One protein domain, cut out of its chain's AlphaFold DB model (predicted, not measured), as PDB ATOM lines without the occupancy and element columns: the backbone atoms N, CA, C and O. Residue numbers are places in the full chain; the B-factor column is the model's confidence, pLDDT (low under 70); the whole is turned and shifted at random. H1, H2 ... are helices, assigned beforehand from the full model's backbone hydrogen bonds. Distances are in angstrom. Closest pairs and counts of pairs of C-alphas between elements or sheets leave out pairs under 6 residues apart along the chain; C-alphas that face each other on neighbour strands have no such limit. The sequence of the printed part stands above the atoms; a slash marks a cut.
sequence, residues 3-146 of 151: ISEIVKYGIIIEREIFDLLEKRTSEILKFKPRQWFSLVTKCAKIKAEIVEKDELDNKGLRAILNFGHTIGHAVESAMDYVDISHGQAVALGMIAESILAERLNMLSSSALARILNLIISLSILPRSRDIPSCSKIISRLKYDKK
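This is residues 3 to 146 of the 151 residues of the protein "3-dehydroquinate synthase" of Candidatus Omnitrophica bacterium (UniProt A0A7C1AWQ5). Short helix H1 sits in the middle, with the hairpin of H7 and H8 beside it as a small three-helix bundle, while H2, the long H4 and short H5 pack on H1 elsewhere. Beyond H7, H6 packs on it steeply, and H9 packs on H6 at the far end; residues 30 to 35 and 55 to 60 stick out. The 144 printed residues hold nine named helices, H1 to H9 in order, and no named strand; the class is all helix. The whole is compact, with a radius of gyration of the C-alphas of 15.6 A and spans of 41 by 38 by 32 A.

H1, residues 3 to 12, begins at C-alpha 3 (38.155, 33.457, 39.660) and is 14.5 A long. H2 is residues 15 to 23 and H3 residues 25 to 28. H4, residues 33 to 53, is the longest helix at 30.2 A and begins at C-alpha 33 (49.694, 28.773, 44.829). H5 is residues 62 to 66 and H6 residues 69 to 78. H7, residues 86 to 103, is 25.7 A long, and H8, residues 109 to 121, is 18.0 A. H9, residues 134 to 144, is 15.6 A long and ends at C-alpha 144 (27.164, 54.619, 32.226).

H1 is the hub, touching four helices. It touches H2 at a steep tilt of 51 degrees, opposite ways, the closest C-alphas being those of Gly 10 and Phe 18, 4.1 A apart. H4 touches H1 with residues 39 to 43 alone, closest at Ile 6 and Cys 43, C-alphas 6.6 A apart. H5 touches H1 at C-alphas 64 and 12, 6.9 A apart. H7 touches H1 with residues 87 to 94 alone, at a shallow tilt of 27 degrees, the same way, with C-alphas 4 and 87 closest at 5.1 A. H7 and H8 form a helical hairpin at 17 degrees, with C-alphas 98 and 112 closest at 6.3 A. H1 and H8 are close but not clearly touching, with C-alphas 11 and 115 closest at 7.6 A. H6 touches H7 at a steep tilt of 57 degrees, with C-alphas 72 and 90 closest at 4.3 A. H9 touches H6, only just about perpendicular at 70.2 degrees, with C-alphas 140 and 74 closest at 5.2 A. H3 touches no helix but is near H2. Every O i to N i+4 pair is within hydrogen-bond range in H1, H2, H4, H6, H7 and H8; H9 has 6 of 7, H5 has 0 of 1 but 2 of 2 O i to N i+3 pairs, and H3 is too short for an O i to N i+4 pair.

The C-alphas farthest apart, those of Lys 32 and Lys 146, are 43.0 A apart. The printed part has no cut. The link from H8 to H9, residues 122 to 133, is long. The mean pLDDT of the printed part is 89.9; residue 59 and residues 143 to 146 are under 70.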
ATOM      1  N   ILE A   3      38.558  34.648  40.427       89.31
ATOM      2  CA  ILE A   3      38.155  33.457  39.660       89.31
ATOM      3  C   ILE A   3      37.195  33.826  38.525       89.31
ATOM      4  O   ILE A   3      37.274  33.238  37.450       89.31
ATOM      5  N   SER A   4      36.334  34.827  38.726       92.69
ATOM      6  CA  SER A   4      35.386  35.285  37.705       92.69
ATOM      7  C   SER A   4      36.081  35.757  36.426       92.69
ATOM      8  O   SER A   4      35.605  35.468  35.335       92.69
ATOM      9  N   GLU A   5      37.244  36.402  36.545       92.12
ATOM     10  CA  GLU A   5      38.044  36.813  35.386       92.12
ATOM     11  C   GLU A   5      38.613  35.610  34.630       92.12
ATOM     12  O   GLU A   5      38.649  35.594  33.405       92.12
ATOM     13  N   ILE A   6      39.017  34.562  35.346       93.31
ATOM     14  CA  ILE A   6      39.508  33.323  34.731       93.31
ATOM     15  C   ILE A   6      38.364  32.605  34.000       93.31
ATOM     16  O   ILE A   6      38.546  32.150  32.871       93.31
ATOM     17  N   VAL A   7      37.177  32.545  34.617       94.38
ATOM     18  CA  VAL A   7      35.952  32.024  33.984       94.38
ATOM     19  C   VAL A   7      35.646  32.795  32.707       94.38
ATOM     20  O   VAL A   7      35.394  32.165  31.682       94.38
ATOM     21  N   LYS A   8      35.740  34.132  32.748       94.75
ATOM     22  CA  LYS A   8      35.570  34.998  31.580       94.75
ATOM     23  C   LYS A   8      36.463  34.523  30.440       94.75
ATOM     24  O   LYS A   8      35.923  34.103  29.425       94.75
ATOM     25  N   TYR A   9      37.788  34.476  30.627       94.00
ATOM     26  CA  TYR A   9      38.722  34.010  29.587       94.00
ATOM     27  C   TYR A   9      38.372  32.625  29.040       94.00
ATOM     28  O   TYR A   9      38.473  32.412  27.832       94.00
ATOM     29  N   GLY A  10      37.926  31.712  29.907       94.00
ATOM     30  CA  GLY A  10      37.445  30.399  29.491       94.00
ATOM     31  C   GLY A  10      36.281  30.471  28.499       94.00
ATOM     32  O   GLY A  10      36.273  29.767  27.493       94.00
ATOM     33  N   ILE A  11      35.307  31.340  28.772       94.31
ATOM     34  CA  ILE A  11      34.097  31.480  27.957       94.31
ATOM     35  C   ILE A  11      34.397  32.170  26.623       94.31
ATOM     36  O   ILE A  11      33.931  31.708  25.584       94.31
ATOM     37  N   ILE A  12      35.146  33.276  26.645       91.44
ATOM     38  CA  ILE A  12      35.270  34.147  25.466       91.44
ATOM     39  C   ILE A  12      36.419  33.785  24.524       91.44
ATOM     40  O   ILE A  12      36.348  34.122  23.347       91.44
ATOM     41  N   ILE A  13      37.489  33.157  25.022       90.25
ATOM     42  CA  ILE A  13      38.743  33.030  24.261       90.25
ATOM     43  C   ILE A  13      39.311  31.612  24.303       90.25
ATOM     44  O   ILE A  13      39.704  31.083  23.268       90.25
ATOM     45  N   GLU A  14      39.378  30.990  25.481       92.12
ATOM     46  CA  GLU A  14      40.181  29.785  25.688       92.12
ATOM     47  C   GLU A  14      39.355  28.632  26.263       92.12
ATOM     48  O   GLU A  14      39.230  28.448  27.478       92.12
ATOM     49  N   ARG A  15      38.837  27.793  25.364       92.69
ATOM     50  CA  ARG A  15      38.015  26.632  25.720       92.69
ATOM     51  C   ARG A  15      38.720  25.675  26.679       92.69
ATOM     52  O   ARG A  15      38.058  25.104  27.540       92.69
ATOM     53  N   GLU A  16      40.038  25.509  26.581       92.81
ATOM     54  CA  GLU A  16      40.762  24.606  27.484       92.81
ATOM     55  C   GLU A  16      40.678  25.059  28.945       92.81
ATOM     56  O   GLU A  16      40.618  24.224  29.849       92.81
ATOM     57  N   ILE A  17      40.658  26.377  29.186       93.38
ATOM     58  CA  ILE A  17      40.435  26.923  30.526       93.38
ATOM     59  C   ILE A  17      39.017  26.569  30.961       93.38
ATOM     60  O   ILE A  17      38.852  26.012  32.040       93.38
ATOM     61  N   PHE A  18      38.007  26.818  30.127       94.75
ATOM     62  CA  PHE A  18      36.618  26.492  30.462       94.75
ATOM     63  C   PHE A  18      36.432  25.014  30.828       94.75
ATOM     64  O   PHE A  18      35.917  24.697  31.901       94.75
ATOM     65  N   ASP A  19      36.936  24.109  29.989       93.75
ATOM     66  CA  ASP A  19      36.833  22.667  30.206       93.75
ATOM     67  C   ASP A  19      37.605  22.221  31.466       93.75
ATOM     68  O   ASP A  19      37.174  21.305  32.172       93.75
ATOM     69  N   LEU A  20      38.742  22.860  31.784       92.00
ATOM     70  CA  LEU A  20      39.473  22.629  33.035       92.00
ATOM     71  C   LEU A  20      38.637  23.050  34.251       92.00
ATOM     72  O   LEU A  20      38.566  22.298  35.226       92.00
ATOM     73  N   LEU A  21      38.019  24.233  34.194       91.81
ATOM     74  CA  LEU A  21      37.196  24.777  35.274       91.81
ATOM     75  C   LEU A  21      35.955  23.905  35.536       91.81
ATOM     76  O   LEU A  21      35.631  23.650  36.698       91.81
ATOM     77  N   GLU A  22      35.302  23.401  34.483       91.38
ATOM     78  CA  GLU A  22      34.162  22.479  34.595       91.38
ATOM     79  C   GLU A  22      34.559  21.124  35.188       91.38
ATOM     80  O   GLU A  22      33.882  20.604  36.071       91.38
ATOM     81  N   LYS A  23      35.670  20.532  34.731       89.50
ATOM     82  CA  LYS A  23      36.088  19.195  35.191       89.50
ATOM     83  C   LYS A  23      36.606  19.191  36.625       89.50
ATOM     84  O   LYS A  23      36.555  18.159  37.287       89.50
ATOM     85  N   ARG A  24      37.162  20.314  37.090       84.12
ATOM     86  CA  ARG A  24      37.916  20.395  38.350       84.12
ATOM     87  C   ARG A  24      37.365  21.424  39.326       84.12
ATOM     88  O   ARG A  24      38.109  21.904  40.176       84.12
ATOM     89  N   THR A  25      36.081  21.759  39.259       80.81
ATOM     90  CA  THR A  25      35.485  22.811  40.099       80.81
ATOM     91  C   THR A  25      35.745  22.611  41.601       80.81
ATOM     92  O   THR A  25      36.103  23.548  42.306       80.81
ATOM     93  N   SER A  26      35.638  21.383  42.115       78.56
ATOM     94  CA  SER A  26      35.882  21.096  43.538       78.56
ATOM     95  C   SER A  26      37.368  21.133  43.920       78.56
ATOM     96  O   SER A  26      37.714  21.461  45.058       78.56
ATOM     97  N   GLU A  27      38.255  20.809  42.978       83.62
ATOM     98  CA  GLU A  27      39.704  20.876  43.162       83.62
ATOM     99  C   GLU A  27      40.208  22.313  43.064       83.62
ATOM    100  O   GLU A  27      41.128  22.677  43.794       83.62
ATOM    101  N   ILE A  28      39.613  23.138  42.195       82.38
ATOM    102  CA  ILE A  28      40.120  24.480  41.917       82.38
ATOM    103  C   ILE A  28      40.022  25.394  43.125       82.38
ATOM    104  O   ILE A  28      40.955  26.131  43.427       82.38
ATOM    105  N   LEU A  29      38.954  25.248  43.907       79.00
ATOM    106  CA  LEU A  29      38.790  25.944  45.181       79.00
ATOM    107  C   LEU A  29      39.862  25.546  46.214       79.00
ATOM    108  O   LEU A  29      40.050  26.242  47.208       79.00
ATOM    109  N   LYS A  30      40.586  24.446  45.973       86.06
ATOM    110  CA  LYS A  30      41.673  23.918  46.810       86.06
ATOM    111  C   LYS A  30      43.049  24.034  46.142       86.06
ATOM    112  O   LYS A  30      44.016  23.455  46.645       86.06
ATOM    113  N   PHE A  31      43.160  24.736  45.013       84.50
ATOM    114  CA  PHE A  31      44.427  24.872  44.300       84.50
ATOM    115  C   PHE A  31      45.513  25.486  45.182       84.50
ATOM    116  O   PHE A  31      45.313  26.486  45.873       84.50
ATOM    117  N   LYS A  32      46.708  24.895  45.105       87.75
ATOM    118  CA  LYS A  32      47.916  25.450  45.715       87.75
ATOM    119  C   LYS A  32      48.404  26.661  44.908       87.75
ATOM    120  O   LYS A  32      48.149  26.728  43.702       87.75
ATOM    121  N   PRO A  33      49.204  27.568  45.506       87.94
ATOM    122  CA  PRO A  33      49.694  28.773  44.829       87.94
ATOM    123  C   PRO A  33      50.325  28.533  43.450       87.94
ATOM    124  O   PRO A  33      50.094  29.307  42.532       87.94
ATOM    125  N   ARG A  34      51.065  27.429  43.257       88.56
ATOM    126  CA  ARG A  34      51.666  27.085  41.951       88.56
ATOM    127  C   ARG A  34      50.634  26.808  40.853       88.56
ATOM    128  O   ARG A  34      50.863  27.169  39.704       88.56
ATOM    129  N   GLN A  35      49.513  26.176  41.198       88.62
ATOM    130  CA  GLN A  35      48.447  25.883  40.238       88.62
ATOM    131  C   GLN A  35      47.731  27.176  39.835       88.62
ATOM    132  O   GLN A  35      47.512  27.414  38.650       88.62
ATOM    133  N   TRP A  36      47.463  28.054  40.810       89.19
ATOM    134  CA  TRP A  36      46.938  29.392  40.538       89.19
ATOM    135  C   TRP A  36      47.886  30.226  39.687       89.19
ATOM    136  O   TRP A  36      47.451  30.832  38.714       89.19
ATOM    137  N   PHE A  37      49.181  30.212  40.003       89.75
ATOM    138  CA  PHE A  37      50.188  30.951  39.251       89.75
ATOM    139  C   PHE A  37      50.188  30.564  37.769       89.75
ATOM    140  O   PHE A  37      50.181  31.439  36.909       89.75
ATOM    141  N   SER A  38      50.129  29.265  37.458       89.75
ATOM    142  CA  SER A  38      50.066  28.788  36.072       89.75
ATOM    143  C   SER A  38      48.820  29.297  35.338       89.75
ATOM    144  O   SER A  38      48.931  29.807  34.223       89.75
ATOM    145  N   LEU A  39      47.651  29.226  35.981       90.12
ATOM    146  CA  LEU A  39      46.384  29.635  35.374       90.12
ATOM    147  C   LEU A  39      46.291  31.154  35.173       90.12
ATOM    148  O   LEU A  39      45.915  31.617  34.096       90.12
ATOM    149  N   VAL A  40      46.704  31.930  36.179       91.00
ATOM    150  CA  VAL A  40      46.782  33.396  36.099       91.00
ATOM    151  C   VAL A  40      47.780  33.821  35.024       91.00
ATOM    152  O   VAL A  40      47.477  34.713  34.238       91.00
ATOM    153  N   THR A  41      48.927  33.142  34.920       93.31
ATOM    154  CA  THR A  41      49.915  33.411  33.865       93.31
ATOM    155  C   THR A  41      49.327  33.160  32.476       93.31
ATOM    156  O   THR A  41      49.550  33.968  31.578       93.31
ATOM    157  N   LYS A  42      48.546  32.083  32.282       92.44
ATOM    158  CA  LYS A  42      47.862  31.823  31.001       92.44
ATOM    159  C   LYS A  42      46.885  32.957  30.659       92.44
ATOM    160  O   LYS A  42      46.937  33.482  29.553       92.44
ATOM    161  N   CYS A  43      46.071  33.397  31.621       92.94
ATOM    162  CA  CYS A  43      45.135  34.511  31.427       92.94
ATOM    163  C   CYS A  43      45.850  35.835  31.107       92.94
ATOM    164  O   CYS A  43      45.427  36.569  30.217       92.94
ATOM    165  N   ALA A  44      46.951  36.132  31.802       93.06
ATOM    166  CA  ALA A  44      47.740  37.337  31.567       93.06
ATOM    167  C   ALA A  44      48.351  37.360  30.157       93.06
ATOM    168  O   ALA A  44      48.302  38.396  29.498       93.06
ATOM    169  N   LYS A  45      48.858  36.218  29.671       93.81
ATOM    170  CA  LYS A  45      49.365  36.081  28.296       93.81
ATOM    171  C   LYS A  45      48.272  36.318  27.259       93.81
ATOM    172  O   LYS A  45      48.462  37.131  26.368       93.81
ATOM    173  N   ILE A  46      47.107  35.692  27.433       91.81
ATOM    174  CA  ILE A  46      45.952  35.896  26.547       91.81
ATOM    175  C   ILE A  46      45.566  37.380  26.485       91.81
ATOM    176  O   ILE A  46      45.340  37.923  25.405       91.81
ATOM    177  N   LYS A  47      45.511  38.055  27.641       90.81
ATOM    178  CA  LYS A  47      45.225  39.492  27.694       90.81
ATOM    179  C   LYS A  47      46.273  40.300  26.933       90.81
ATOM    180  O   LYS A  47      45.893  41.170  26.157       90.81
ATOM    181  N   ALA A  48      47.558  40.024  27.159       91.75
ATOM    182  CA  ALA A  48      48.653  40.713  26.481       91.75
ATOM    183  C   ALA A  48      48.546  40.556  24.959       91.75
ATOM    184  O   ALA A  48      48.539  41.556  24.257       91.75
ATOM    185  N   GLU A  49      48.322  39.338  24.463       91.12
ATOM    186  CA  GLU A  49      48.160  39.075  23.027       91.12
ATOM    187  C   GLU A  49      46.965  39.816  22.406       91.12
ATOM    188  O   GLU A  49      47.018  40.218  21.245       91.12
ATOM    189  N   ILE A  50      45.866  39.980  23.149       88.31
ATOM    190  CA  ILE A  50      44.698  40.743  22.685       88.31
ATOM    191  C   ILE A  50      45.009  42.234  22.640       88.31
ATOM    192  O   ILE A  50      44.693  42.885  21.647       88.31
ATOM    193  N   VAL A  51      45.633  42.759  23.696       88.19
ATOM    194  CA  VAL A  51      46.013  44.171  23.771       88.19
ATOM    195  C   VAL A  51      47.035  44.505  22.688       88.19
ATOM    196  O   VAL A  51      46.824  45.465  21.971       88.19
ATOM    197  N   GLU A  52      48.064  43.686  22.471       90.19
ATOM    198  CA  GLU A  52      49.057  43.889  21.399       90.19
ATOM    199  C   GLU A  52      48.418  43.917  19.998       90.19
ATOM    200  O   GLU A  52      48.852  44.647  19.107       90.19
ATOM    201  N   LYS A  53      47.353  43.139  19.772       86.69
ATOM    202  CA  LYS A  53      46.636  43.126  18.486       86.69
ATOM    203  C   LYS A  53      45.746  44.356  18.280       86.69
ATOM    204  O   LYS A  53      45.423  44.676  17.126       86.69
ATOM    205  N   ASP A  54      45.354  45.035  19.354       85.81
ATOM    206  CA  ASP A  54      44.400  46.148  19.361       85.81
ATOM    207  C   ASP A  54      44.735  47.178  20.455       85.81
ATOM    208  O   ASP A  54      43.918  47.489  21.322       85.81
ATOM    209  N   GLU A  55      45.969  47.693  20.427       78.00
ATOM    210  CA  GLU A  55      46.503  48.552  21.498       78.00
ATOM    211  C   GLU A  55      45.700  49.845  21.675       78.00
ATOM    212  O   GLU A  55      45.558  50.343  22.789       78.00
ATOM    213  N   LEU A  56      45.161  50.372  20.572       80.31
ATOM    214  CA  LEU A  56      44.401  51.623  20.528       80.31
ATOM    215  C   LEU A  56      42.879  51.415  20.646       80.31
ATOM    216  O   LEU A  56      42.139  52.370  20.426       80.31
ATOM    217  N   ASP A  57      42.422  50.186  20.929       70.69
ATOM    218  CA  ASP A  57      41.002  49.790  21.005       70.69
ATOM    219  C   ASP A  57      40.153  50.288  19.816       70.69
ATOM    220  O   ASP A  57      39.011  50.726  19.944       70.69
ATOM    221  N   ASN A  58      40.741  50.274  18.618       75.00
ATOM    222  CA  ASN A  58      40.115  50.799  17.405       75.00
ATOM    223  C   ASN A  58      39.584  49.692  16.486       75.00
ATOM    224  O   ASN A  58      38.827  49.977  15.556       75.00
ATOM    225  N   LYS A  59      39.955  48.433  16.745       66.69
ATOM    226  CA  LYS A  59      39.468  47.254  16.012       66.69
ATOM    227  C   LYS A  59      38.325  46.552  16.744       66.69
ATOM    228  O   LYS A  59      37.717  45.648  16.173       66.69
ATOM    229  N   GLY A  60      38.034  46.951  17.985       77.81
ATOM    230  CA  GLY A  60      36.985  46.369  18.824       77.81
ATOM    231  C   GLY A  60      37.294  44.944  19.292       77.81
ATOM    232  O   GLY A  60      36.415  44.267  19.822       77.81
ATOM    233  N   LEU A  61      38.531  44.471  19.111       79.50
ATOM    234  CA  LEU A  61      38.960  43.157  19.577       79.50
ATOM    235  C   LEU A  61      39.042  43.149  21.103       79.50
ATOM    236  O   LEU A  61      38.642  42.173  21.733       79.50
ATOM    237  N   ARG A  62      39.509  44.248  21.707       82.19
ATOM    238  CA  ARG A  62      39.617  44.377  23.166       82.19
ATOM    239  C   ARG A  62      38.249  44.373  23.853       82.19
ATOM    240  O   ARG A  62      38.148  43.881  24.978       82.19
ATOM    241  N   ALA A  63      37.185  44.787  23.159       84.50
ATOM    242  CA  ALA A  63      35.812  44.758  23.670       84.50
ATOM    243  C   ALA A  63      35.347  43.358  24.106       84.50
ATOM    244  O   ALA A  63      34.496  43.246  24.988       84.50
ATOM    245  N   ILE A  64      35.936  42.282  23.567       86.62
ATOM    246  CA  ILE A  64      35.635  40.914  24.013       86.62
ATOM    247  C   ILE A  64      35.936  40.716  25.509       86.62
ATOM    248  O   ILE A  64      35.224  39.991  26.201       86.62
ATOM    249  N   LEU A  65      36.950  41.413  26.037       88.31
ATOM    250  CA  LEU A  65      37.346  41.354  27.445       88.31
ATOM    251  C   LEU A  65      36.312  41.993  28.378       88.31
ATOM    252  O   LEU A  65      36.369  41.747  29.584       88.31
ATOM    253  N   ASN A  66      35.361  42.757  27.838       90.75
ATOM    254  CA  ASN A  66      34.292  43.399  28.597       90.75
ATOM    255  C   ASN A  66      33.078  42.485  28.807       90.75
ATOM    256  O   ASN A  66      32.071  42.932  29.356       90.75
ATOM    257  N   PHE A  67      33.157  41.205  28.422       94.44
ATOM    258  CA  PHE A  67      32.117  40.231  28.747       94.44
ATOM    259  C   PHE A  67      31.846  40.200  30.261       94.44
ATOM    260  O   PHE A  67      32.755  40.082  31.087       94.44
ATOM    261  N   GLY A  68      30.580  40.381  30.619       94.88
ATOM    262  CA  GLY A  68      30.061  40.522  31.973       94.88
ATOM    263  C   GLY A  68      30.292  41.884  32.634       94.88
ATOM    264  O   GLY A  68      29.720  42.128  33.695       94.88
ATOM    265  N   HIS A  69      31.094  42.779  32.057       94.38
ATOM    266  CA  HIS A  69      31.479  44.037  32.710       94.38
ATOM    267  C   HIS A  69      30.413  45.120  32.571       94.38
ATOM    268  O   HIS A  69      30.191  45.863  33.519       94.38
ATOM    269  N   THR A  70      29.693  45.176  31.447       91.56
ATOM    270  CA  THR A  70      28.646  46.196  31.248       91.56
ATOM    271  C   THR A  70      27.561  46.061  32.314       91.56
ATOM    272  O   THR A  70      27.206  47.018  33.003       91.56
ATOM    273  N   ILE A  71      27.044  44.843  32.495       93.31
ATOM    274  CA  ILE A  71      26.053  44.578  33.539       93.31
ATOM    275  C   ILE A  71      26.714  44.524  34.921       93.31
ATOM    276  O   ILE A  71      26.123  45.013  35.882       93.31
ATOM    277  N   GLY A  72      27.936  43.996  35.031       94.81
ATOM    278  CA  GLY A  72      28.685  43.942  36.285       94.81
ATOM    279  C   GLY A  72      28.864  45.318  36.925       94.81
ATOM    280  O   GLY A  72      28.420  45.519  38.052       94.81
ATOM    281  N   HIS A  73      29.390  46.297  36.190       94.25
ATOM    282  CA  HIS A  73      29.552  47.665  36.686       94.25
ATOM    283  C   HIS A  73      28.213  48.282  37.099       94.25
ATOM    284  O   HIS A  73      28.119  48.915  38.150       94.25
ATOM    285  N   ALA A  74      27.139  48.039  36.343       93.75
ATOM    286  CA  ALA A  74      25.814  48.511  36.728       93.75
ATOM    287  C   ALA A  74      25.307  47.885  38.037       93.75
ATOM    288  O   ALA A  74      24.622  48.565  38.804       93.75
ATOM    289  N   VAL A  75      25.639  46.618  38.315       94.19
ATOM    290  CA  VAL A  75      25.357  45.977  39.607       94.19
ATOM    291  C   VAL A  75      26.197  46.613  40.715       94.19
ATOM    292  O   VAL A  75      25.631  46.972  41.744       94.19
ATOM    293  N   GLU A  76      27.500  46.826  40.504       94.56
ATOM    294  CA  GLU A  76      28.374  47.490  41.487       94.56
ATOM    295  C   GLU A  76      27.845  48.884  41.844       94.56
ATOM    296  O   GLU A  76      27.615  49.182  43.017       94.56
ATOM    297  N   SER A  77      27.526  49.706  40.841       93.31
ATOM    298  CA  SER A  77      26.930  51.029  41.049       93.31
ATOM    299  C   SER A  77      25.525  50.967  41.658       93.31
ATOM    300  O   SER A  77      25.082  51.917  42.304       93.31
ATOM    301  N   ALA A  78      24.763  49.891  41.441       93.62
ATOM    302  CA  ALA A  78      23.453  49.704  42.067       93.62
ATOM    303  C   ALA A  78      23.566  49.260  43.532       93.62
ATOM    304  O   ALA A  78      22.617  49.459  44.291       93.62
ATOM    305  N   MET A  79      24.700  48.695  43.933       92.38
ATOM    306  CA  MET A  79      25.037  48.378  45.323       92.38
ATOM    307  C   MET A  79      25.880  49.473  45.982       92.38
ATOM    308  O   MET A  79      26.338  49.300  47.105       92.38
ATOM    309  N   ASP A  80      26.093  50.592  45.280       91.38
ATOM    310  CA  ASP A  80      26.925  51.709  45.726       91.38
ATOM    311  C   ASP A  80      28.337  51.239  46.152       91.38
ATOM    312  O   ASP A  80      28.966  51.821  47.031       91.38
ATOM    313  N   TYR A  81      28.835  50.179  45.495       89.31
ATOM    314  CA  TYR A  81      30.117  49.508  45.753       89.31
ATOM    315  C   TYR A  81      30.264  48.905  47.164       89.31
ATOM    316  O   TYR A  81      31.376  48.623  47.610       89.31
ATOM    317  N   VAL A  82      29.150  48.674  47.863       89.31
ATOM    318  CA  VAL A  82      29.118  48.082  49.208       89.31
ATOM    319  C   VAL A  82      28.711  46.610  49.130       89.31
ATOM    320  O   VAL A  82      27.817  46.244  48.373       89.31
ATOM    321  N   ASP A  83      29.374  45.758  49.918       86.94
ATOM    322  CA  ASP A  83      29.057  44.328  50.093       86.94
ATOM    323  C   ASP A  83      29.026  43.473  48.809       86.94
ATOM    324  O   ASP A  83      28.513  42.352  48.799       86.94
ATOM    325  N   ILE A  84      29.646  43.952  47.729       92.44
ATOM    326  CA  ILE A  84      29.865  43.187  46.503       92.44
ATOM    327  C   ILE A  84      31.311  43.312  46.042       92.44
ATOM    328  O   ILE A  84      31.870  44.400  45.956       92.44
ATOM    329  N   SER A  85      31.941  42.179  45.730       93.81
ATOM    330  CA  SER A  85      33.237  42.205  45.053       93.81
ATOM    331  C   SER A  85      33.053  42.341  43.545       93.81
ATOM    332  O   SER A  85      32.154  41.721  42.979       93.81
ATOM    333  N   HIS A  86      33.982  43.024  42.880       93.75
ATOM    334  CA  HIS A  86      33.988  43.163  41.420       93.75
ATOM    335  C   HIS A  86      33.732  41.840  40.683       93.75
ATOM    336  O   HIS A  86      32.807  41.715  39.891       93.75
ATOM    337  N   GLY A  87      34.453  40.775  41.046       94.12
ATOM    338  CA  GLY A  87      34.230  39.462  40.432       94.12
ATOM    339  C   GLY A  87      32.829  38.867  40.639       94.12
ATOM    340  O   GLY A  87      32.357  38.138  39.772       94.12
ATOM    341  N   GLN A  88      32.142  39.150  41.750       95.50
ATOM    342  CA  GLN A  88      30.745  38.723  41.927       95.50
ATOM    343  C   GLN A  88      29.815  39.485  40.981       95.50
ATOM    344  O   GLN A  88      28.915  38.887  40.392       95.50
ATOM    345  N   ALA A  89      30.055  40.783  40.806       95.25
ATOM    346  CA  ALA A  89      29.296  41.604  39.878       95.25
ATOM    347  C   ALA A  89      29.525  41.169  38.424       95.25
ATOM    348  O   ALA A  89      28.560  40.926  37.701       95.25
ATOM    349  N   VAL A  90      30.781  40.953  38.022       95.88
ATOM    350  CA  VAL A  90      31.131  40.409  36.699       95.88
ATOM    351  C   VAL A  90      30.497  39.033  36.482       95.88
ATOM    352  O   VAL A  90      29.972  38.771  35.407       95.88
ATOM    353  N   ALA A  91      30.461  38.159  37.496       96.56
ATOM    354  CA  ALA A  91      29.789  36.861  37.387       96.56
ATOM    355  C   ALA A  91      28.277  36.993  37.128       96.56
ATOM    356  O   ALA A  91      27.743  36.287  36.272       96.56
ATOM    357  N   LEU A  92      27.592  37.920  37.809       95.75
ATOM    358  CA  LEU A  92      26.189  38.237  37.517       95.75
ATOM    359  C   LEU A  92      26.014  38.804  36.105       95.75
ATOM    360  O   LEU A  92      25.068  38.434  35.407       95.75
ATOM    361  N   GLY A  93      26.934  39.664  35.671       96.19
ATOM    362  CA  GLY A  93      26.924  40.209  34.323       96.19
ATOM    363  C   GLY A  93      27.093  39.130  33.257       96.19
ATOM    364  O   GLY A  93      26.299  39.084  32.325       96.19
ATOM    365  N   MET A  94      28.039  38.201  33.430       97.44
ATOM    366  CA  MET A  94      28.236  37.072  32.511       97.44
ATOM    367  C   MET A  94      26.977  36.208  32.392       97.44
ATOM    368  O   MET A  94      26.623  35.796  31.287       97.44
ATOM    369  N   ILE A  95      26.269  35.959  33.500       97.06
ATOM    370  CA  ILE A  95      24.981  35.247  33.482       97.06
ATOM    371  C   ILE A  95      23.958  36.016  32.643       97.06
ATOM    372  O   ILE A  95      23.351  35.449  31.733       97.06
ATOM    373  N   ALA A  96      23.760  37.301  32.938       96.12
ATOM    374  CA  ALA A  96      22.750  38.114  32.275       96.12
ATOM    375  C   ALA A  96      23.034  38.285  30.772       96.12
ATOM    376  O   ALA A  96      22.125  38.141  29.954       96.12
ATOM    377  N   GLU A  97      24.292  38.521  30.402       96.19
ATOM    378  CA  GLU A  97      24.728  38.639  29.009       96.19
ATOM    379  C   GLU A  97      24.628  37.301  28.262       96.19
ATOM    380  O   GLU A  97      24.191  37.283  27.115       96.19
ATOM    381  N   SER A  98      24.923  36.167  28.911       97.69
ATOM    382  CA  SER A  98      24.740  34.836  28.301       97.69
ATOM    383  C   SER A  98      23.268  34.510  28.052       97.69
ATOM    384  O   SER A  98      22.922  33.980  26.998       97.69
ATOM    385  N   ILE A  99      22.381  34.845  29.000       97.69
ATOM    386  CA  ILE A  99      20.928  34.691  28.825       97.69
ATOM    387  C   ILE A  99      20.437  35.576  27.674       97.69
ATOM    388  O   ILE A  99      19.599  35.154  26.881       97.69
ATOM    389  N   LEU A 100      20.955  36.803  27.564       96.31
ATOM    390  CA  LEU A 100      20.626  37.690  26.454       96.31
ATOM    391  C   LEU A 100      21.106  37.114  25.114       96.31
ATOM    392  O   LEU A 100      20.333  37.098  24.162       96.31
ATOM    393  N   ALA A 101      22.337  36.605  25.046       96.88
ATOM    394  CA  ALA A 101      22.884  35.982  23.843       96.88
ATOM    395  C   ALA A 101      22.062  34.762  23.393       96.88
ATOM    396  O   ALA A 101      21.824  34.591  22.199       96.88
ATOM    397  N   GLU A 102      21.581  33.944  24.332       98.25
ATOM    398  CA  GLU A 102      20.704  32.804  24.034       98.25
ATOM    399  C   GLU A 102      19.356  33.260  23.465       98.25
ATOM    400  O   GLU A 102      18.958  32.804  22.394       98.25
ATOM    401  N   ARG A 103      18.721  34.266  24.081       97.50
ATOM    402  CA  ARG A 103      17.467  34.864  23.581       97.50
ATOM    403  C   ARG A 103      17.600  35.508  22.202       97.50
ATOM    404  O   ARG A 103      16.614  35.611  21.478       97.50
ATOM    405  N   LEU A 104      18.801  35.964  21.851       97.69
ATOM    406  CA  LEU A 104      19.131  36.509  20.535       97.69
ATOM    407  C   LEU A 104      19.554  35.425  19.526       97.69
ATOM    408  O   LEU A 104      19.937  35.760  18.409       97.69
ATOM    409  N   ASN A 105      19.471  34.140  19.887       97.38
ATOM    410  CA  ASN A 105      19.910  32.989  19.086       97.38
ATOM    411  C   ASN A 105      21.413  33.002  18.732       97.38
ATOM    412  O   ASN A 105      21.830  32.378  17.757       97.38
ATOM    413  N   MET A 106      22.240  33.697  19.519       96.12
ATOM    414  CA  MET A 106      23.701  33.748  19.356       96.12
ATOM    415  C   MET A 106      24.425  32.678  20.183       96.12
ATOM    416  O   MET A 106      25.594  32.385  19.938       96.12
ATOM    417  N   LEU A 107      23.740  32.100  21.170       96.81
ATOM    418  CA  LEU A 107      24.257  31.075  22.069       96.81
ATOM    419  C   LEU A 107      23.245  29.929  22.145       96.81
ATOM    420  O   LEU A 107      22.051  30.174  22.269       96.81
ATOM    421  N   SER A 108      23.698  28.675  22.087       98.00
ATOM    422  CA  SER A 108      22.790  27.538  22.268       98.00
ATOM    423  C   SER A 108      22.363  27.404  23.731       98.00
ATOM    424  O   SER A 108      23.151  27.660  24.647       98.00
ATOM    425  N   SER A 109      21.161  26.881  23.977       97.81
ATOM    426  CA  SER A 109      20.690  26.612  25.342       97.81
ATOM    427  C   SER A 109      21.603  25.618  26.087       97.81
ATOM    428  O   SER A 109      21.762  25.706  27.303       97.81
ATOM    429  N   SER A 110      22.279  24.711  25.366       97.81
ATOM    430  CA  SER A 110      23.293  23.810  25.935       97.81
ATOM    431  C   SER A 110      24.557  24.541  26.402       97.81
ATOM    432  O   SER A 110      25.094  24.221  27.462       97.81
ATOM    433  N   ALA A 111      25.030  25.534  25.644       96.69
ATOM    434  CA  ALA A 111      26.177  26.349  26.030       96.69
ATOM    435  C   ALA A 111      25.824  27.270  27.206       96.69
ATOM    436  O   ALA A 111      26.602  27.362  28.156       96.69
ATOM    437  N   LEU A 112      24.623  27.861  27.198       97.94
ATOM    438  CA  LEU A 112      24.103  28.616  28.337       97.94
ATOM    439  C   LEU A 112      24.098  27.760  29.611       97.94
ATOM    440  O   LEU A 112      24.643  28.177  30.630       97.94
ATOM    441  N   ALA A 113      23.548  26.543  29.551       97.88
ATOM    442  CA  ALA A 113      23.494  25.647  30.706       97.88
ATOM    443  C   ALA A 113      24.886  25.347  31.288       97.88
ATOM    444  O   ALA A 113      25.060  25.381  32.505       97.88
ATOM    445  N   ARG A 114      25.891  25.114  30.433       97.25
ATOM    446  CA  ARG A 114      27.287  24.916  30.864       97.25
ATOM    447  C   ARG A 114      27.845  26.136  31.596       97.25
ATOM    448  O   ARG A 114      28.395  25.992  32.685       97.25
ATOM    449  N   ILE A 115      27.649  27.337  31.045       96.94
ATOM    450  CA  ILE A 115      28.108  28.593  31.660       96.94
ATOM    451  C   ILE A 115      27.464  28.795  33.037       96.94
ATOM    452  O   ILE A 115      28.168  29.058  34.015       96.94
ATOM    453  N   LEU A 116      26.140  28.632  33.135       96.56
ATOM    454  CA  LEU A 116      25.415  28.792  34.398       96.56
ATOM    455  C   LEU A 116      25.885  27.779  35.447       96.56
ATOM    456  O   LEU A 116      26.199  28.165  36.574       96.56
ATOM    457  N   ASN A 117      25.990  26.503  35.067       95.75
ATOM    458  CA  ASN A 117      26.448  25.441  35.959       95.75
ATOM    459  C   ASN A 117      27.856  25.714  36.482       95.75
ATOM    460  O   ASN A 117      28.094  25.588  37.684       95.75
ATOM    461  N   LEU A 118      28.772  26.149  35.612       95.25
ATOM    462  CA  LEU A 118      30.128  26.487  36.020       95.25
ATOM    463  C   LEU A 118      30.136  27.625  37.052       95.25
ATOM    464  O   LEU A 118      30.707  27.467  38.132       95.25
ATOM    465  N   ILE A 119      29.467  28.744  36.764       94.94
ATOM    466  CA  ILE A 119      29.440  29.913  37.659       94.94
ATOM    467  C   ILE A 119      28.831  29.555  39.024       94.94
ATOM    468  O   ILE A 119      29.378  29.935  40.063       94.94
ATOM    469  N   ILE A 120      27.736  28.790  39.039       92.81
ATOM    470  CA  ILE A 120      27.086  28.337  40.278       92.81
ATOM    471  C   ILE A 120      28.019  27.414  41.069       92.81
ATOM    472  O   ILE A 120      28.215  27.609  42.269       92.81
ATOM    473  N   SER A 121      28.632  26.435  40.401       92.19
ATOM    474  CA  SER A 121      29.488  25.432  41.040       92.19
ATOM    475  C   SER A 121      30.748  26.033  41.682       92.19
ATOM    476  O   SER A 121      31.207  25.547  42.716       92.19
ATOM    477  N   LEU A 122      31.266  27.142  41.141       91.06
ATOM    478  CA  LEU A 122      32.406  27.869  41.706       91.06
ATOM    479  C   LEU A 122      32.042  28.735  42.924       91.06
ATOM    480  O   LEU A 122      32.940  29.297  43.550       91.06
ATOM    481  N   SER A 123      30.756  28.849  43.277       89.56
ATOM    482  CA  SER A 123      30.283  29.651  44.417       89.56
ATOM    483  C   SER A 123      30.768  31.112  44.375       89.56
ATOM    484  O   SER A 123      31.089  31.711  45.400       89.56
ATOM    485  N   ILE A 124      30.835  31.692  43.170       89.94
ATOM    486  CA  ILE A 124      31.326  33.063  42.924       89.94
ATOM    487  C   ILE A 124      30.209  34.107  42.815       89.94
ATOM    488  O   ILE A 124      30.480  35.254  42.468       89.94
ATOM    489  N   LEU A 125      28.964  33.729  43.109       92.44
ATOM    490  CA  LEU A 125      27.811  34.628  43.109       92.44
ATOM    491  C   LEU A 125      27.608  35.280  44.488       92.44
ATOM    492  O   LEU A 125      27.954  34.681  45.512       92.44
ATOM    493  N   PRO A 126      27.055  36.504  44.549       89.94
ATOM    494  CA  PRO A 126      26.577  37.068  45.807       89.94
ATOM    495  C   PRO A 126      25.328  36.311  46.280       89.94
ATOM    496  O   PRO A 126      24.725  35.532  45.533       89.94
ATOM    497  N   ARG A 127      24.909  36.523  47.532       86.94
ATOM    498  CA  ARG A 127      23.665  35.908  48.013       86.94
ATOM    499  C   ARG A 127      22.489  36.553  47.288       86.94
ATOM    500  O   ARG A 127      22.473  37.762  47.090       86.94
ATOM    501  N   SER A 128      21.472  35.762  46.959       83.12
ATOM    502  CA  SER A 128      20.316  36.228  46.179       83.12
ATOM    503  C   SER A 128      19.624  37.459  46.775       83.12
ATOM    504  O   SER A 128      19.236  38.353  46.032       83.12
ATOM    505  N   ARG A 129      19.509  37.530  48.107       83.88
ATOM    506  CA  ARG A 129      18.899  38.664  48.826       83.88
ATOM    507  C   ARG A 129      19.687  39.975  48.729       83.88
ATOM    508  O   ARG A 129      19.112  41.026  48.979       83.88
ATOM    509  N   ASP A 130      20.973  39.896  48.400       86.88
ATOM    510  CA  ASP A 130      21.865  41.053  48.313       86.88
ATOM    511  C   ASP A 130      21.845  41.651  46.886       86.88
ATOM    512  O   ASP A 130      22.356  42.744  46.660       86.88
ATOM    513  N   ILE A 131      21.233  40.959  45.911       89.25
ATOM    514  CA  ILE A 131      21.168  41.407  44.515       89.25
ATOM    515  C   ILE A 131      20.106  42.513  44.374       89.25
ATOM    516  O   ILE A 131      18.939  42.286  44.706       89.25
ATOM    517  N   PRO A 132      20.456  43.697  43.834       89.62
ATOM    518  CA  PRO A 132      19.491  44.764  43.595       89.62
ATOM    519  C   PRO A 132      18.376  44.365  42.624       89.62
ATOM    520  O   PRO A 132      18.534  43.490  41.772       89.62
ATOM    521  N   SER A 133      17.254  45.086  42.679       92.62
ATOM    522  CA  SER A 133      16.186  44.913  41.695       92.62
ATOM    523  C   SER A 133      16.677  45.213  40.273       92.62
ATOM    524  O   SER A 133      17.489  46.118  40.047       92.62
ATOM    525  N   CYS A 134      16.116  44.515  39.280       89.62
ATOM    526  CA  CYS A 134      16.440  44.758  37.873       89.62
ATOM    527  C   CYS A 134      16.227  46.227  37.473       89.62
ATOM    528  O   CYS A 134      17.007  46.768  36.696       89.62
ATOM    529  N   SER A 135      15.213  46.899  38.028       91.19
ATOM    530  CA  SER A 135      14.958  48.319  37.761       91.19
ATOM    531  C   SER A 135      16.086  49.228  38.258       91.19
ATOM    532  O   SER A 135      16.450  50.169  37.549       91.19
ATOM    533  N   LYS A 136      16.681  48.936  39.427       91.75
ATOM    534  CA  LYS A 136      17.836  49.681  39.953       91.75
ATOM    535  C   LYS A 136      19.082  49.447  39.093       91.75
ATOM    536  O   LYS A 136      19.785  50.399  38.783       91.75
ATOM    537  N   ILE A 137      19.323  48.215  38.643       91.75
ATOM    538  CA  ILE A 137      20.467  47.895  37.766       91.75
ATOM    539  C   ILE A 137      20.314  48.588  36.401       91.75
ATOM    540  O   ILE A 137      21.227  49.260  35.926       91.75
ATOM    541  N   ILE A 138      19.127  48.502  35.789       90.12
ATOM    542  CA  ILE A 138      18.834  49.136  34.493       90.12
ATOM    543  C   ILE A 138      18.965  50.659  34.565       90.12
ATOM    544  O   ILE A 138      19.396  51.283  33.593       90.12
ATOM    545  N   SER A 139      18.599  51.283  35.690       91.12
ATOM    546  CA  SER A 139      18.764  52.729  35.833       91.12
ATOM    547  C   SER A 139      20.243  53.124  35.804       91.12
ATOM    548  O   SER A 139      20.571  54.101  35.136       91.12
ATOM    549  N   ARG A 140      21.140  52.332  36.414       90.00
ATOM    550  CA  ARG A 140      22.597  52.559  36.392       90.00
ATOM    551  C   ARG A 140      23.217  52.368  35.004       90.00
ATOM    552  O   ARG A 140      24.016  53.208  34.601       90.00
ATOM    553  N   LEU A 141      22.758  51.389  34.217       83.50
ATOM    554  CA  LEU A 141      23.203  51.197  32.821       83.50
ATOM    555  C   LEU A 141      22.994  52.442  31.936       83.50
ATOM    556  O   LEU A 141      23.771  52.708  31.021       83.50
ATOM    557  N   LYS A 142      21.929  53.219  32.181       73.81
ATOM    558  CA  LYS A 142      21.626  54.432  31.399       73.81
ATOM    559  C   LYS A 142      22.562  55.601  31.715       73.81
ATOM    560  O   LYS A 142      22.726  56.471  30.862       73.81
ATOM    561  N   TYR A 143      23.133  55.641  32.918       64.62
ATOM    562  CA  TYR A 143      24.101  56.668  33.310       64.62
ATOM    563  C   TYR A 143      25.497  56.353  32.781       64.62
ATOM    564  O   TYR A 143      26.173  57.264  32.318       64.62
ATOM    565  N   ASP A 144      25.874  55.074  32.753       60.75
ATOM    566  CA  ASP A 144      27.164  54.619  32.226       60.75
ATOM    567  C   ASP A 144      27.332  54.942  30.727       60.75
ATOM    568  O   ASP A 144      28.365  55.435  30.291       60.75
ATOM    569  N   LYS A 145      26.250  54.858  29.934       50.03
ATOM    570  CA  LYS A 145      26.248  55.318  28.527       50.03
ATOM    571  C   LYS A 145      26.457  56.828  28.334       50.03
ATOM    572  O   LYS A 145      26.710  57.250  27.211       50.03
ATOM    573  N   LYS A 146      26.325  57.653  29.382       40.25
ATOM    574  CA  LYS A 146      26.723  59.075  29.339       40.25
ATOM    575  C   LYS A 146      28.199  59.272  29.711       40.25
ATOM    576  O   LYS A 146      28.717  60.362  29.501       40.25
TER     577      LYS A 146